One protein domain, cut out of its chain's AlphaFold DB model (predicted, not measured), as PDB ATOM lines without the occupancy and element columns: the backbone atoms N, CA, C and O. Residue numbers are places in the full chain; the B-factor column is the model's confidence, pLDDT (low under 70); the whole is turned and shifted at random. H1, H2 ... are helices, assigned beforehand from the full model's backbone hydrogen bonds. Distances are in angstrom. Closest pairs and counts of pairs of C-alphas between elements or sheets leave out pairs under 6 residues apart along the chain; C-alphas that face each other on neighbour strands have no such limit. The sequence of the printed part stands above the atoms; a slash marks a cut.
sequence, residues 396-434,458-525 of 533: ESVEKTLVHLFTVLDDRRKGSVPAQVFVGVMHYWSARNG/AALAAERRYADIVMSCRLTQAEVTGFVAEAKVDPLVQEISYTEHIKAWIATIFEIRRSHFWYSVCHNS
ATOM      1  N   GLU A 396     199.153 192.864 158.598       95.94
ATOM      2  CA  GLU A 396     199.300 192.983 160.048       95.94
ATOM      3  C   GLU A 396     198.855 194.356 160.544       95.94
ATOM      4  O   GLU A 396     198.312 194.470 161.642       95.94
ATOM      5  N   SER A 397     199.080 195.403 159.747       95.69
ATOM      6  CA  SER A 397     198.622 196.756 160.061       95.69
ATOM      7  C   SER A 397     197.094 196.825 160.140       95.69
ATOM      8  O   SER A 397     196.549 197.368 161.105       95.69
ATOM      9  N   VAL A 398     196.392 196.211 159.178       96.25
ATOM     10  CA  VAL A 398     194.921 196.132 159.181       96.25
ATOM     11  C   VAL A 398     194.418 195.338 160.386       96.25
ATOM     12  O   VAL A 398     193.545 195.820 161.109       96.25
ATOM     13  N   GLU A 399     194.998 194.163 160.651       97.06
ATOM     14  CA  GLU A 399     194.639 193.346 161.817       97.06
ATOM     15  C   GLU A 399     194.835 194.121 163.127       97.06
ATOM     16  O   GLU A 399     193.906 194.219 163.930       97.06
ATOM     17  N   LYS A 400     196.008 194.738 163.333       97.06
ATOM     18  CA  LYS A 400     196.321 195.531 164.536       97.06
ATOM     19  C   LYS A 400     195.360 196.707 164.702       97.06
ATOM     20  O   LYS A 400     194.906 196.964 165.815       97.06
ATOM     21  N   THR A 401     195.025 197.391 163.610       96.44
ATOM     22  CA  THR A 401     194.120 198.548 163.621       96.44
ATOM     23  C   THR A 401     192.697 198.146 164.007       96.44
ATOM     24  O   THR A 401     192.103 198.772 164.887       96.44
ATOM     25  N   LEU A 402     192.160 197.076 163.412       96.44
ATOM     26  CA  LEU A 402     190.819 196.582 163.737       96.44
ATOM     27  C   LEU A 402     190.752 195.986 165.146       96.44
ATOM     28  O   LEU A 402     189.795 196.252 165.871       96.44
ATOM     29  N   VAL A 403     191.771 195.229 165.569       96.56
ATOM     30  CA  VAL A 403     191.843 194.711 166.944       96.56
ATOM     31  C   VAL A 403     191.868 195.870 167.932       96.56
ATOM     32  O   VAL A 403     191.101 195.861 168.887       96.56
ATOM     33  N   HIS A 404     192.688 196.896 167.688       95.62
ATOM     34  CA  HIS A 404     192.739 198.077 168.544       95.62
ATOM     35  C   HIS A 404     191.383 198.789 168.618       95.62
ATOM     36  O   HIS A 404     190.917 199.090 169.717       95.62
ATOM     37  N   LEU A 405     190.728 199.004 167.474       95.62
ATOM     38  CA  LEU A 405     189.399 199.607 167.396       95.62
ATOM     39  C   LEU A 405     188.384 198.856 168.265       95.62
ATOM     40  O   LEU A 405     187.717 199.463 169.102       95.62
ATOM     41  N   PHE A 406     188.285 197.537 168.100       95.81
ATOM     42  CA  PHE A 406     187.317 196.745 168.851       95.81
ATOM     43  C   PHE A 406     187.712 196.536 170.311       95.81
ATOM     44  O   PHE A 406     186.827 196.453 171.149       95.81
ATOM     45  N   THR A 407     189.000 196.578 170.658       95.62
ATOM     46  CA  THR A 407     189.444 196.635 172.058       95.62
ATOM     47  C   THR A 407     189.047 197.945 172.742       95.62
ATOM     48  O   THR A 407     188.766 197.933 173.935       95.62
ATOM     49  N   VAL A 408     189.011 199.073 172.023       94.25
ATOM     50  CA  VAL A 408     188.509 200.348 172.571       94.25
ATOM     51  C   VAL A 408     186.991 200.309 172.778       94.25
ATOM     52  O   VAL A 408     186.494 200.939 173.704       94.25
ATOM     53  N   LEU A 409     186.266 199.569 171.935       92.62
ATOM     54  CA  LEU A 409     184.814 199.369 172.044       92.62
ATOM     55  C   LEU A 409     184.422 198.280 173.053       92.62
ATOM     56  O   LEU A 409     183.299 198.270 173.553       92.62
ATOM     57  N   ASP A 410     185.331 197.352 173.339       94.31
ATOM     58  CA  ASP A 410     185.169 196.307 174.340       94.31
ATOM     59  C   ASP A 410     185.499 196.852 175.736       94.31
ATOM     60  O   ASP A 410     186.566 196.603 176.307       94.31
ATOM     61  N   ASP A 411     184.533 197.572 176.312       86.62
ATOM     62  CA  ASP A 411     184.610 198.131 177.669       86.62
ATOM     63  C   ASP A 411     184.993 197.083 178.731       86.62
ATOM     64  O   ASP A 411     185.538 197.418 179.787       86.62
ATOM     65  N   ARG A 412     184.695 195.801 178.478       86.81
ATOM     66  CA  ARG A 412     184.889 194.699 179.428       86.81
ATOM     67  C   ARG A 412     186.170 193.903 179.177       86.81
ATOM     68  O   ARG A 412     186.483 193.042 180.000       86.81
ATOM     69  N   ARG A 413     186.908 194.188 178.097       89.12
ATOM     70  CA  ARG A 413     188.118 193.467 177.660       89.12
ATOM     71  C   ARG A 413     187.921 191.950 177.594       89.12
ATOM     72  O   ARG A 413     188.815 191.186 177.961       89.12
ATOM     73  N   LYS A 414     186.737 191.513 177.174       89.81
ATOM     74  CA  LYS A 414     186.396 190.093 177.030       89.81
ATOM     75  C   LYS A 414     186.938 189.475 175.742       89.81
ATOM     76  O   LYS A 414     186.947 188.255 175.625       89.81
ATOM     77  N   GLY A 415     187.370 190.294 174.785       94.19
ATOM     78  CA  GLY A 415     187.639 189.869 173.413       94.19
ATOM     79  C   GLY A 415     186.364 189.726 172.576       94.19
ATOM     80  O   GLY A 415     186.417 189.160 171.482       94.19
ATOM     81  N   SER A 416     185.233 190.242 173.072       95.81
ATOM     82  CA  SER A 416     183.927 190.202 172.420       95.81
ATOM     83  C   SER A 416     183.232 191.564 172.467       95.81
ATOM     84  O   SER A 416     183.436 192.353 173.384       95.81
ATOM     85  N   VAL A 417     182.402 191.852 171.464       95.94
ATOM     86  CA  VAL A 417     181.576 193.071 171.412       95.94
ATOM     87  C   VAL A 417     180.133 192.725 171.045       95.94
ATOM     88  O   VAL A 417     179.921 191.755 170.314       95.94
ATOM     89  N   PRO A 418     179.120 193.491 171.496       95.56
ATOM     90  CA  PRO A 418     177.740 193.271 171.073       95.56
ATOM     91  C   PRO A 418     177.614 193.314 169.549       95.56
ATOM     92  O   PRO A 418     178.154 194.216 168.903       95.56
ATOM     93  N   ALA A 419     176.855 192.381 168.969       93.38
ATOM     94  CA  ALA A 419     176.741 192.246 167.517       93.38
ATOM     95  C   ALA A 419     176.280 193.545 166.836       93.38
ATOM     96  O   ALA A 419     176.796 193.929 165.790       93.38
ATOM     97  N   GLN A 420     175.368 194.282 167.476       90.25
ATOM     98  CA  GLN A 420     174.881 195.572 166.982       90.25
ATOM     99  C   GLN A 420     175.982 196.638 166.901       90.25
ATOM    100  O   GLN A 420     175.995 197.423 165.956       90.25
ATOM    101  N   VAL A 421     176.918 196.657 167.857       91.56
ATOM    102  CA  VAL A 421     178.048 197.601 167.865       91.56
ATOM    103  C   VAL A 421     179.018 197.253 166.740       91.56
ATOM    104  O   VAL A 421     179.416 198.131 165.980       91.56
ATOM    105  N   PHE A 422     179.341 195.966 166.589       93.81
ATOM    106  CA  PHE A 422     180.210 195.481 165.519       93.81
ATOM    107  C   PHE A 422     179.659 195.823 164.131       93.81
ATOM    108  O   PHE A 422     180.328 196.482 163.333       93.81
ATOM    109  N   VAL A 423     178.407 195.440 163.869       91.19
ATOM    110  CA  VAL A 423     177.713 195.705 162.602       91.19
ATOM    111  C   VAL A 423     177.583 197.213 162.374       91.19
ATOM    112  O   VAL A 423     177.876 197.684 161.278       91.19
ATOM    113  N   GLY A 424     177.213 197.990 163.397       88.88
ATOM    114  CA  GLY A 424     177.054 199.443 163.296       88.88
ATOM    115  C   GLY A 424     178.334 200.162 162.871       88.88
ATOM    116  O   GLY A 424     178.309 200.955 161.929       88.88
ATOM    117  N   VAL A 425     179.466 199.835 163.500       90.31
ATOM    118  CA  VAL A 425     180.776 200.428 163.178       90.31
ATOM    119  C   VAL A 425     181.198 200.100 161.743       90.31
ATOM    120  O   VAL A 425     181.615 200.996 161.003       90.31
ATOM    121  N   MET A 426     181.031 198.847 161.315       90.25
ATOM    122  CA  MET A 426     181.421 198.418 159.968       90.25
ATOM    123  C   MET A 426     180.464 198.931 158.872       90.25
ATOM    124  O   MET A 426     180.903 199.276 157.773       90.25
ATOM    125  N   HIS A 427     179.161 199.050 159.147       82.06
ATOM    126  CA  HIS A 427     178.189 199.588 158.184       82.06
ATOM    127  C   HIS A 427     178.280 201.098 158.014       82.06
ATOM    128  O   HIS A 427     178.110 201.595 156.896       82.06
ATOM    129  N   TYR A 428     178.542 201.836 159.095       80.44
ATOM    130  CA  TYR A 428     178.682 203.289 159.026       80.44
ATOM    131  C   TYR A 428     179.821 203.690 158.072       80.44
ATOM    132  O   TYR A 428     179.700 204.653 157.313       80.44
ATOM    133  N   TRP A 429     180.883 202.884 158.027       78.44
ATOM    134  CA  TRP A 429     181.939 202.989 157.025       78.44
ATOM    135  C   TRP A 429     181.422 202.770 155.587       78.44
ATOM    136  O   TRP A 429     181.633 203.615 154.714       78.44
ATOM    137  N   SER A 430     180.676 201.683 155.352       73.75
ATOM    138  CA  SER A 430     180.178 201.294 154.020       73.75
ATOM    139  C   SER A 430     179.253 202.360 153.415       73.75
ATOM    140  O   SER A 430     179.347 202.695 152.234       73.75
ATOM    141  N   ALA A 431     178.411 202.981 154.248       74.94
ATOM    142  CA  ALA A 431     177.499 204.040 153.825       74.94
ATOM    143  C   ALA A 431     178.211 205.336 153.384       74.94
ATOM    144  O   ALA A 431     177.683 206.067 152.545       74.94
ATOM    145  N   ARG A 432     179.400 205.635 153.926       71.38
ATOM    146  CA  ARG A 432     180.129 206.880 153.637       71.38
ATOM    147  C   ARG A 432     180.855 206.824 152.291       71.38
ATOM    148  O   ARG A 432     180.798 207.792 151.533       71.38
ATOM    149  N   ASN A 433     181.447 205.680 151.948       63.84
ATOM    150  CA  ASN A 433     182.168 205.516 150.681       63.84
ATOM    151  C   ASN A 433     181.257 205.637 149.449       63.84
ATOM    152  O   ASN A 433     181.667 206.227 148.453       63.84
ATOM    153  N   GLY A 434     179.998 205.197 149.538       57.34
ATOM    154  CA  GLY A 434     179.042 205.291 148.426       57.34
ATOM    155  C   GLY A 434     178.580 206.712 148.068       57.34
ATOM    156  O   GLY A 434     177.969 206.902 147.024       57.34
ATOM    157  N   ALA A 458     177.615 213.281 171.095       63.31
ATOM    158  CA  ALA A 458     178.854 212.595 171.457       63.31
ATOM    159  C   ALA A 458     178.966 211.173 170.868       63.31
ATOM    160  O   ALA A 458     180.043 210.790 170.419       63.31
ATOM    161  N   ALA A 459     177.874 210.410 170.812       65.69
ATOM    162  CA  ALA A 459     177.883 209.060 170.256       65.69
ATOM    163  C   ALA A 459     178.036 209.068 168.731       65.69
ATOM    164  O   ALA A 459     178.884 208.364 168.198       65.69
ATOM    165  N   LEU A 460     177.326 209.966 168.042       68.25
ATOM    166  CA  LEU A 460     177.530 210.211 166.608       68.25
ATOM    167  C   LEU A 460     178.960 210.685 166.296       68.25
ATOM    168  O   LEU A 460     179.527 210.344 165.258       68.25
ATOM    169  N   ALA A 461     179.568 211.485 167.179       72.12
ATOM    170  CA  ALA A 461     180.962 211.896 167.028       72.12
ATOM    171  C   ALA A 461     181.942 210.725 167.228       72.12
ATOM    172  O   ALA A 461     182.954 210.663 166.528       72.12
ATOM    173  N   ALA A 462     181.644 209.797 168.140       72.81
ATOM    174  CA  ALA A 462     182.421 208.575 168.325       72.81
ATOM    175  C   ALA A 462     182.301 207.647 167.102       72.81
ATOM    176  O   ALA A 462     183.323 207.250 166.549       72.81
ATOM    177  N   GLU A 463     181.084 207.413 166.600       75.25
ATOM    178  CA  GLU A 463     180.827 206.635 165.376       75.25
ATOM    179  C   GLU A 463     181.616 207.169 164.171       75.25
ATOM    180  O   GLU A 463     182.223 206.396 163.429       75.25
ATOM    181  N   ARG A 464     181.699 208.499 164.013       78.56
ATOM    182  CA  ARG A 464     182.523 209.129 162.965       78.56
ATOM    183  C   ARG A 464     184.003 208.789 163.079       78.56
ATOM    184  O   ARG A 464     184.611 208.443 162.069       78.56
ATOM    185  N   ARG A 465     184.568 208.861 164.287       83.38
ATOM    186  CA  ARG A 465     185.985 208.542 164.520       83.38
ATOM    187  C   ARG A 465     186.281 207.076 164.224       83.38
ATOM    188  O   ARG A 465     187.312 206.774 163.634       83.38
ATOM    189  N   TYR A 466     185.370 206.176 164.586       87.62
ATOM    190  CA  TYR A 466     185.519 204.751 164.295       87.62
ATOM    191  C   TYR A 466     185.462 204.462 162.791       87.62
ATOM    192  O   TYR A 466     186.271 203.681 162.296       87.62
ATOM    193  N   ALA A 467     184.602 205.160 162.042       82.50
ATOM    194  CA  ALA A 467     184.586 205.071 160.581       82.50
ATOM    195  C   ALA A 467     185.924 205.468 159.952       82.50
ATOM    196  O   ALA A 467     186.389 204.794 159.038       82.50
ATOM    197  N   ASP A 468     186.540 206.552 160.433       86.00
ATOM    198  CA  ASP A 468     187.826 207.022 159.913       86.00
ATOM    199  C   ASP A 468     188.941 205.982 160.149       86.00
ATOM    200  O   ASP A 468     189.781 205.759 159.275       86.00
ATOM    201  N   ILE A 469     188.896 205.261 161.276       91.25
ATOM    202  CA  ILE A 469     189.819 204.153 161.565       91.25
ATOM    203  C   ILE A 469     189.594 202.984 160.592       91.25
ATOM    204  O   ILE A 469     190.554 202.481 160.005       91.25
ATOM    205  N   VAL A 470     188.345 202.581 160.344       88.88
ATOM    206  CA  VAL A 470     188.042 201.527 159.353       88.88
ATOM    207  C   VAL A 470     188.447 201.971 157.939       88.88
ATOM    208  O   VAL A 470     188.980 201.171 157.173       88.88
ATOM    209  N   MET A 471     188.309 203.259 157.594       86.50
ATOM    210  CA  MET A 471     188.800 203.797 156.315       86.50
ATOM    211  C   MET A 471     190.315 203.671 156.175       86.50
ATOM    212  O   MET A 471     190.795 203.353 155.086       86.50
ATOM    213  N   SER A 472     191.070 203.847 157.261       91.31
ATOM    214  CA  SER A 472     192.527 203.687 157.218       91.31
ATOM    215  C   SER A 472     192.969 202.255 156.879       91.31
ATOM    216  O   SER A 472     194.055 202.067 156.337       91.31
ATOM    217  N   CYS A 473     192.102 201.256 157.095       93.75
ATOM    218  CA  CYS A 473     192.359 199.864 156.724       93.75
ATOM    219  C   CYS A 473     192.293 199.613 155.207       93.75
ATOM    220  O   CYS A 473     192.716 198.552 154.753       93.75
ATOM    221  N   ARG A 474     191.746 200.557 154.417       92.25
ATOM    222  CA  ARG A 474     191.570 200.453 152.953       92.25
ATOM    223  C   ARG A 474     190.974 199.103 152.509       92.25
ATOM    224  O   ARG A 474     191.399 198.507 151.516       92.25
ATOM    225  N   LEU A 475     189.999 198.601 153.265       91.00
ATOM    226  CA  LEU A 475     189.151 197.494 152.829       91.00
ATOM    227  C   LEU A 475     188.157 198.020 151.787       91.00
ATOM    228  O   LEU A 475     187.722 199.164 151.858       91.00
ATOM    229  N   THR A 476     187.825 197.217 150.786       88.38
ATOM    230  CA  THR A 476     186.797 197.544 149.793       88.38
ATOM    231  C   THR A 476     185.407 197.299 150.373       88.38
ATOM    232  O   THR A 476     185.239 196.633 151.397       88.38
ATOM    233  N   GLN A 477     184.379 197.861 149.732       83.25
ATOM    234  CA  GLN A 477     183.010 197.744 150.236       83.25
ATOM    235  C   GLN A 477     182.524 196.291 150.284       83.25
ATOM    236  O   GLN A 477     181.871 195.881 151.246       83.25
ATOM    237  N   ALA A 478     182.903 195.528 149.263       81.44
ATOM    238  CA  ALA A 478     182.704 194.092 149.138       81.44
ATOM    239  C   ALA A 478     183.387 193.320 150.285       81.44
ATOM    240  O   ALA A 478     182.761 192.509 150.962       81.44
ATOM    241  N   GLU A 479     184.641 193.648 150.599       90.56
ATOM    242  CA  GLU A 479     185.391 192.973 151.666       90.56
ATOM    243  C   GLU A 479     184.823 193.245 153.053       90.56
ATOM    244  O   GLU A 479     184.664 192.312 153.830       90.56
ATOM    245  N   VAL A 480     184.466 194.494 153.373       90.75
ATOM    246  CA  VAL A 480     183.800 194.797 154.652       90.75
ATOM    247  C   VAL A 480     182.446 194.105 154.739       90.75
ATOM    248  O   VAL A 480     182.038 193.665 155.811       90.75
ATOM    249  N   THR A 481     181.760 193.978 153.608       83.56
ATOM    250  CA  THR A 481     180.484 193.276 153.538       83.56
ATOM    251  C   THR A 481     180.644 191.793 153.863       83.56
ATOM    252  O   THR A 481     180.000 191.309 154.792       83.56
ATOM    253  N   GLY A 482     181.553 191.093 153.183       85.31
ATOM    254  CA  GLY A 482     181.875 189.701 153.504       85.31
ATOM    255  C   GLY A 482     182.360 189.534 154.945       85.31
ATOM    256  O   GLY A 482     181.882 188.665 155.668       85.31
ATOM    257  N   PHE A 483     183.223 190.448 155.400       92.75
ATOM    258  CA  PHE A 483     183.739 190.469 156.764       92.75
ATOM    259  C   PHE A 483     182.629 190.568 157.816       92.75
ATOM    260  O   PHE A 483     182.702 189.901 158.841       92.75
ATOM    261  N   VAL A 484     181.594 191.383 157.599       92.75
ATOM    262  CA  VAL A 484     180.469 191.504 158.542       92.75
ATOM    263  C   VAL A 484     179.512 190.317 158.439       92.75
ATOM    264  O   VAL A 484     179.041 189.837 159.468       92.75
ATOM    265  N   ALA A 485     179.238 189.835 157.225       87.44
ATOM    266  CA  ALA A 485     178.299 188.741 156.979       87.44
ATOM    267  C   ALA A 485     178.716 187.426 157.658       87.44
ATOM    268  O   ALA A 485     177.863 186.629 158.049       87.44
ATOM    269  N   GLU A 486     180.020 187.217 157.812       90.56
ATOM    270  CA  GLU A 486     180.597 185.993 158.369       90.56
ATOM    271  C   GLU A 486     180.876 186.075 159.875       90.56
ATOM    272  O   GLU A 486     181.405 185.140 160.483       90.56
ATOM    273  N   ALA A 487     180.522 187.195 160.508       93.31
ATOM    274  CA  ALA A 487     180.691 187.352 161.938       93.31
ATOM    275  C   ALA A 487     179.740 186.420 162.701       93.31
ATOM    276  O   ALA A 487     178.515 186.556 162.654       93.31
ATOM    277  N   LYS A 488     180.316 185.459 163.430       92.81
ATOM    278  CA  LYS A 488     179.553 184.518 164.255       92.81
ATOM    279  C   LYS A 488     179.025 185.229 165.497       92.81
ATOM    280  O   LYS A 488     179.794 185.614 166.375       92.81
ATOM    281  N   VAL A 489     177.706 185.389 165.556       94.94
ATOM    282  CA  VAL A 489     177.005 185.923 166.727       94.94
ATOM    283  C   VAL A 489     176.699 184.774 167.679       94.94
ATOM    284  O   VAL A 489     176.002 183.833 167.298       94.94
ATOM    285  N   ASP A 490     177.190 184.858 168.914       93.00
ATOM    286  CA  ASP A 490     176.779 183.942 169.978       93.00
ATOM    287  C   ASP A 490     175.267 184.123 170.220       93.00
ATOM    288  O   ASP A 490     174.833 185.225 170.572       93.00
ATOM    289  N   PRO A 491     174.434 183.084 170.033       90.31
ATOM    290  CA  PRO A 491     172.987 183.223 170.143       90.31
ATOM    291  C   PRO A 491     172.522 183.563 171.566       90.31
ATOM    292  O   PRO A 491     171.485 184.215 171.715       90.31
ATOM    293  N   LEU A 492     173.269 183.148 172.594       93.19
ATOM    294  CA  LEU A 492     172.928 183.355 174.001       93.19
ATOM    295  C   LEU A 492     173.297 184.762 174.464       93.19
ATOM    296  O   LEU A 492     172.521 185.403 175.173       93.19
ATOM    297  N   VAL A 493     174.478 185.236 174.066       92.88
ATOM    298  CA  VAL A 493     175.035 186.509 174.554       92.88
ATOM    299  C   VAL A 493     174.789 187.661 173.573       92.88
ATOM    300  O   VAL A 493     174.820 188.821 173.973       92.88
ATOM    301  N   GLN A 494     174.484 187.363 172.303       95.25
ATOM    302  CA  GLN A 494     174.384 188.341 171.208       95.25
ATOM    303  C   GLN A 494     175.675 189.166 171.034       95.25
ATOM    304  O   GLN A 494     175.652 190.339 170.648       95.25
ATOM    305  N   GLU A 495     176.817 188.542 171.323       95.62
ATOM    306  CA  GLU A 495     178.160 189.107 171.193       95.62
ATOM    307  C   GLU A 495     178.939 188.384 170.079       95.62
ATOM    308  O   GLU A 495     178.641 187.244 169.724       95.62
ATOM    309  N   ILE A 496     179.936 189.062 169.511       95.81
ATOM    310  CA  ILE A 496     180.844 188.550 168.479       95.81
ATOM    311  C   ILE A 496     182.258 188.513 169.063       95.81
ATOM    312  O   ILE A 496     182.744 189.536 169.548       95.81
ATOM    313  N   SER A 497     182.930 187.359 168.972       96.62
ATOM    314  CA  SER A 497     184.364 187.196 169.277       96.62
ATOM    315  C   SER A 497     185.205 187.880 168.193       96.62
ATOM    316  O   SER A 497     185.618 187.269 167.206       96.62
ATOM    317  N   TYR A 498     185.422 189.191 168.329       96.81
ATOM    318  CA  TYR A 498     186.060 189.984 167.275       96.81
ATOM    319  C   TYR A 498     187.535 189.610 167.075       96.81
ATOM    320  O   TYR A 498     188.051 189.746 165.972       96.81
ATOM    321  N   THR A 499     188.222 189.127 168.115       95.19
ATOM    322  CA  THR A 499     189.657 188.805 168.030       95.19
ATOM    323  C   THR A 499     189.904 187.620 167.099       95.19
ATOM    324  O   THR A 499     190.792 187.672 166.249       95.19
ATOM    325  N   GLU A 500     189.114 186.557 167.242       93.19
ATOM    326  CA  GLU A 500     189.191 185.381 166.371       93.19
ATOM    327  C   GLU A 500     188.666 185.702 164.975       93.19
ATOM    328  O   GLU A 500     189.296 185.340 163.983       93.19
ATOM    329  N   HIS A 501     187.563 186.452 164.906       95.50
ATOM    330  CA  HIS A 501     186.958 186.873 163.648       95.50
ATOM    331  C   HIS A 501     187.925 187.690 162.782       95.50
ATOM    332  O   HIS A 501     188.123 187.363 161.615       95.50
ATOM    333  N   ILE A 502     188.600 188.699 163.352       97.00
ATOM    334  CA  ILE A 502     189.590 189.520 162.636       97.00
ATOM    335  C   ILE A 502     190.763 188.665 162.150       97.00
ATOM    336  O   ILE A 502     191.125 188.749 160.978       97.00
ATOM    337  N   LYS A 503     191.344 187.830 163.019       94.12
ATOM    338  CA  LYS A 503     192.502 186.991 162.663       94.12
ATOM    339  C   LYS A 503     192.192 186.018 161.530       94.12
ATOM    340  O   LYS A 503     193.033 185.821 160.658       94.12
ATOM    341  N   ALA A 504     191.009 185.408 161.554       90.62
ATOM    342  CA  ALA A 504     190.584 184.490 160.508       90.62
ATOM    343  C   ALA A 504     190.317 185.242 159.196       90.62
ATOM    344  O   ALA A 504     190.903 184.929 158.165       90.62
ATOM    345  N   TRP A 505     189.473 186.274 159.238       93.75
ATOM    346  CA  TRP A 505     188.941 186.872 158.018       93.75
ATOM    347  C   TRP A 505     189.872 187.852 157.323       93.75
ATOM    348  O   TRP A 505     189.851 187.927 156.097       93.75
ATOM    349  N   ILE A 506     190.710 188.590 158.055       95.75
ATOM    350  CA  ILE A 506     191.679 189.478 157.401       95.75
ATOM    351  C   ILE A 506     192.734 188.658 156.652       95.75
ATOM    352  O   ILE A 506     193.103 189.031 155.541       95.75
ATOM    353  N   ALA A 507     193.144 187.503 157.184       90.12
ATOM    354  CA  ALA A 507     193.990 186.563 156.453       90.12
ATOM    355  C   ALA A 507     193.338 186.144 155.126       90.12
ATOM    356  O   ALA A 507     193.933 186.338 154.065       90.12
ATOM    357  N   THR A 508     192.089 185.671 155.186       87.50
ATOM    358  CA  THR A 508     191.318 185.231 154.016       87.50
ATOM    359  C   THR A 508     191.140 186.345 152.986       87.50
ATOM    360  O   THR A 508     191.367 186.129 151.799       87.50
ATOM    361  N   ILE A 509     190.796 187.566 153.409       90.00
ATOM    362  CA  ILE A 509     190.642 188.717 152.503       90.00
ATOM    363  C   ILE A 509     191.946 188.993 151.746       90.00
ATOM    364  O   ILE A 509     191.935 189.186 150.531       90.00
ATOM    365  N   PHE A 510     193.087 188.977 152.436       92.56
ATOM    366  CA  PHE A 510     194.382 189.205 151.798       92.56
ATOM    367  C   PHE A 510     194.818 188.049 150.889       92.56
ATOM    368  O   PHE A 510     195.470 188.291 149.874       92.56
ATOM    369  N   GLU A 511     194.438 186.811 151.200       87.19
ATOM    370  CA  GLU A 511     194.618 185.674 150.292       87.19
ATOM    371  C   GLU A 511     193.765 185.823 149.026       87.19
ATOM    372  O   GLU A 511     194.274 185.639 147.919       87.19
ATOM    373  N   ILE A 512     192.505 186.253 149.161       83.69
ATOM    374  CA  ILE A 512     191.620 186.536 148.024       83.69
ATOM    375  C   ILE A 512     192.201 187.657 147.154       83.69
ATOM    376  O   ILE A 512     192.240 187.508 145.934       83.69
ATOM    377  N   ARG A 513     192.726 188.740 147.749       87.12
ATOM    378  CA  ARG A 513     193.393 189.833 147.011       87.12
ATOM    379  C   ARG A 513     194.596 189.361 146.196       87.12
ATOM    380  O   ARG A 513     194.832 189.875 145.107       87.12
ATOM    381  N   ARG A 514     195.368 188.412 146.730       85.25
ATOM    382  CA  ARG A 514     196.533 187.829 146.041       85.25
ATOM    383  C   ARG A 514     196.131 186.849 144.939       85.25
ATOM    384  O   ARG A 514     196.937 186.563 144.060       85.25
ATOM    385  N   SER A 515     194.906 186.327 144.975       81.12
ATOM    386  CA  SER A 515     194.425 185.377 143.979       81.12
ATOM    387  C   SER A 515     194.096 186.074 142.659       81.12
ATOM    388  O   SER A 515     193.086 186.769 142.526       81.12
ATOM    389  N   HIS A 516     194.916 185.815 141.638       72.19
ATOM    390  CA  HIS A 516     194.662 186.271 140.268       72.19
ATOM    391  C   HIS A 516     193.331 185.760 139.706       72.19
ATOM    392  O   HIS A 516     192.687 186.466 138.931       72.19
ATOM    393  N   PHE A 517     192.895 184.568 140.126       75.12
ATOM    394  CA  PHE A 517     191.593 184.021 139.752       75.12
ATOM    395  C   PHE A 517     190.463 184.933 140.231       75.12
ATOM    396  O   PHE A 517     189.658 185.396 139.424       75.12
ATOM    397  N   TRP A 518     190.434 185.246 141.529       70.25
ATOM    398  CA  TRP A 518     189.392 186.104 142.088       70.25
ATOM    399  C   TRP A 518     189.487 187.517 141.538       70.25
ATOM    400  O   TRP A 518     188.467 188.086 141.174       70.25
ATOM    401  N   TYR A 519     190.696 188.049 141.368       73.31
ATOM    402  CA  TYR A 519     190.881 189.337 140.712       73.31
ATOM    403  C   TYR A 519     190.251 189.363 139.310       73.31
ATOM    404  O   TYR A 519     189.472 190.270 139.016       73.31
ATOM    405  N   SER A 520     190.517 188.341 138.486       71.12
ATOM    406  CA  SER A 520     189.949 188.184 137.141       71.12
ATOM    407  C   SER A 520     188.422 188.079 137.174       71.12
ATOM    408  O   SER A 520     187.739 188.820 136.473       71.12
ATOM    409  N   VAL A 521     187.867 187.230 138.042       66.75
ATOM    410  CA  VAL A 521     186.412 187.056 138.186       66.75
ATOM    411  C   VAL A 521     185.729 188.358 138.631       66.75
ATOM    412  O   VAL A 521     184.674 188.722 138.101       66.75
ATOM    413  N   CYS A 522     186.347 189.086 139.563       64.38
ATOM    414  CA  CYS A 522     185.827 190.340 140.102       64.38
ATOM    415  C   CYS A 522     185.950 191.520 139.135       64.38
ATOM    416  O   CYS A 522     185.058 192.356 139.136       64.38
ATOM    417  N   HIS A 523     187.021 191.618 138.339       65.56
ATOM    418  CA  HIS A 523     187.311 192.812 137.527       65.56
ATOM    419  C   HIS A 523     186.986 192.631 136.043       65.56
ATOM    420  O   HIS A 523     186.345 193.499 135.463       65.56
ATOM    421  N   ASN A 524     187.317 191.489 135.431       58.41
ATOM    422  CA  ASN A 524     187.107 191.280 133.988       58.41
ATOM    423  C   ASN A 524     185.634 191.147 133.602       58.41
ATOM    424  O   ASN A 524     185.294 191.037 132.430       58.41
ATOM    425  N   SER A 525     184.743 191.109 134.586       49.31
ATOM    426  CA  SER A 525     183.350 190.799 134.354       49.31
ATOM    427  C   SER A 525     182.470 192.070 134.365       49.31
ATOM    428  O   SER A 525     181.502 192.154 133.611       49.31
TER     429      SER A 525
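What this domain is: This is residues 396 to 434 and 458 to 525 of the 533 residues of an uncharacterized protein of Eimeria mitis (UniProt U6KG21). H1 lies between H3 and H5, nearly side by side with each, and the pair H2 and H4 partly covers these three. Residues 514 to 525, of which 516 to 523 belong to H6, stick out. The printed part, 107 residues with six named helices and no named strand, is all helix and compact, radius of gyration of the C-alphas 14.2 A, spanning 44 by 28 by 25 A.

How they stand to each other: H1, residues 396 to 409, touches H5, residues 498 to 514, at a shallow tilt of 28 degrees; the closest C-alphas, Glu 399 and Ile 502, are 6.4 A apart. H2, residues 419 to 433, touches H4, residues 477 to 485, with closest C-alphas Ser 430 and Gln 477 at 5.9 A. Every O i to N i+4 pair is within hydrogen-bond range in H1, H4, H3, residues 458 to 472, and H6, residues 516 to 523, against 9 of 11 in H2 and 12 of 13 in H5.

Where its parts are: H1 begins at C-alpha 396 (199.300, 192.983, 160.048); H6 ends at C-alpha 523 (187.311, 192.812, 137.527). H5 is 23.8 A long.

The domain as a whole: Residues 435 to 457 are not printed, a 24.2 A gap between C-alphas 434 and 458. The link H4 to H5 is long. Residues 433 to 434, 458 to 460 and 521 to 525 have pLDDT under 70.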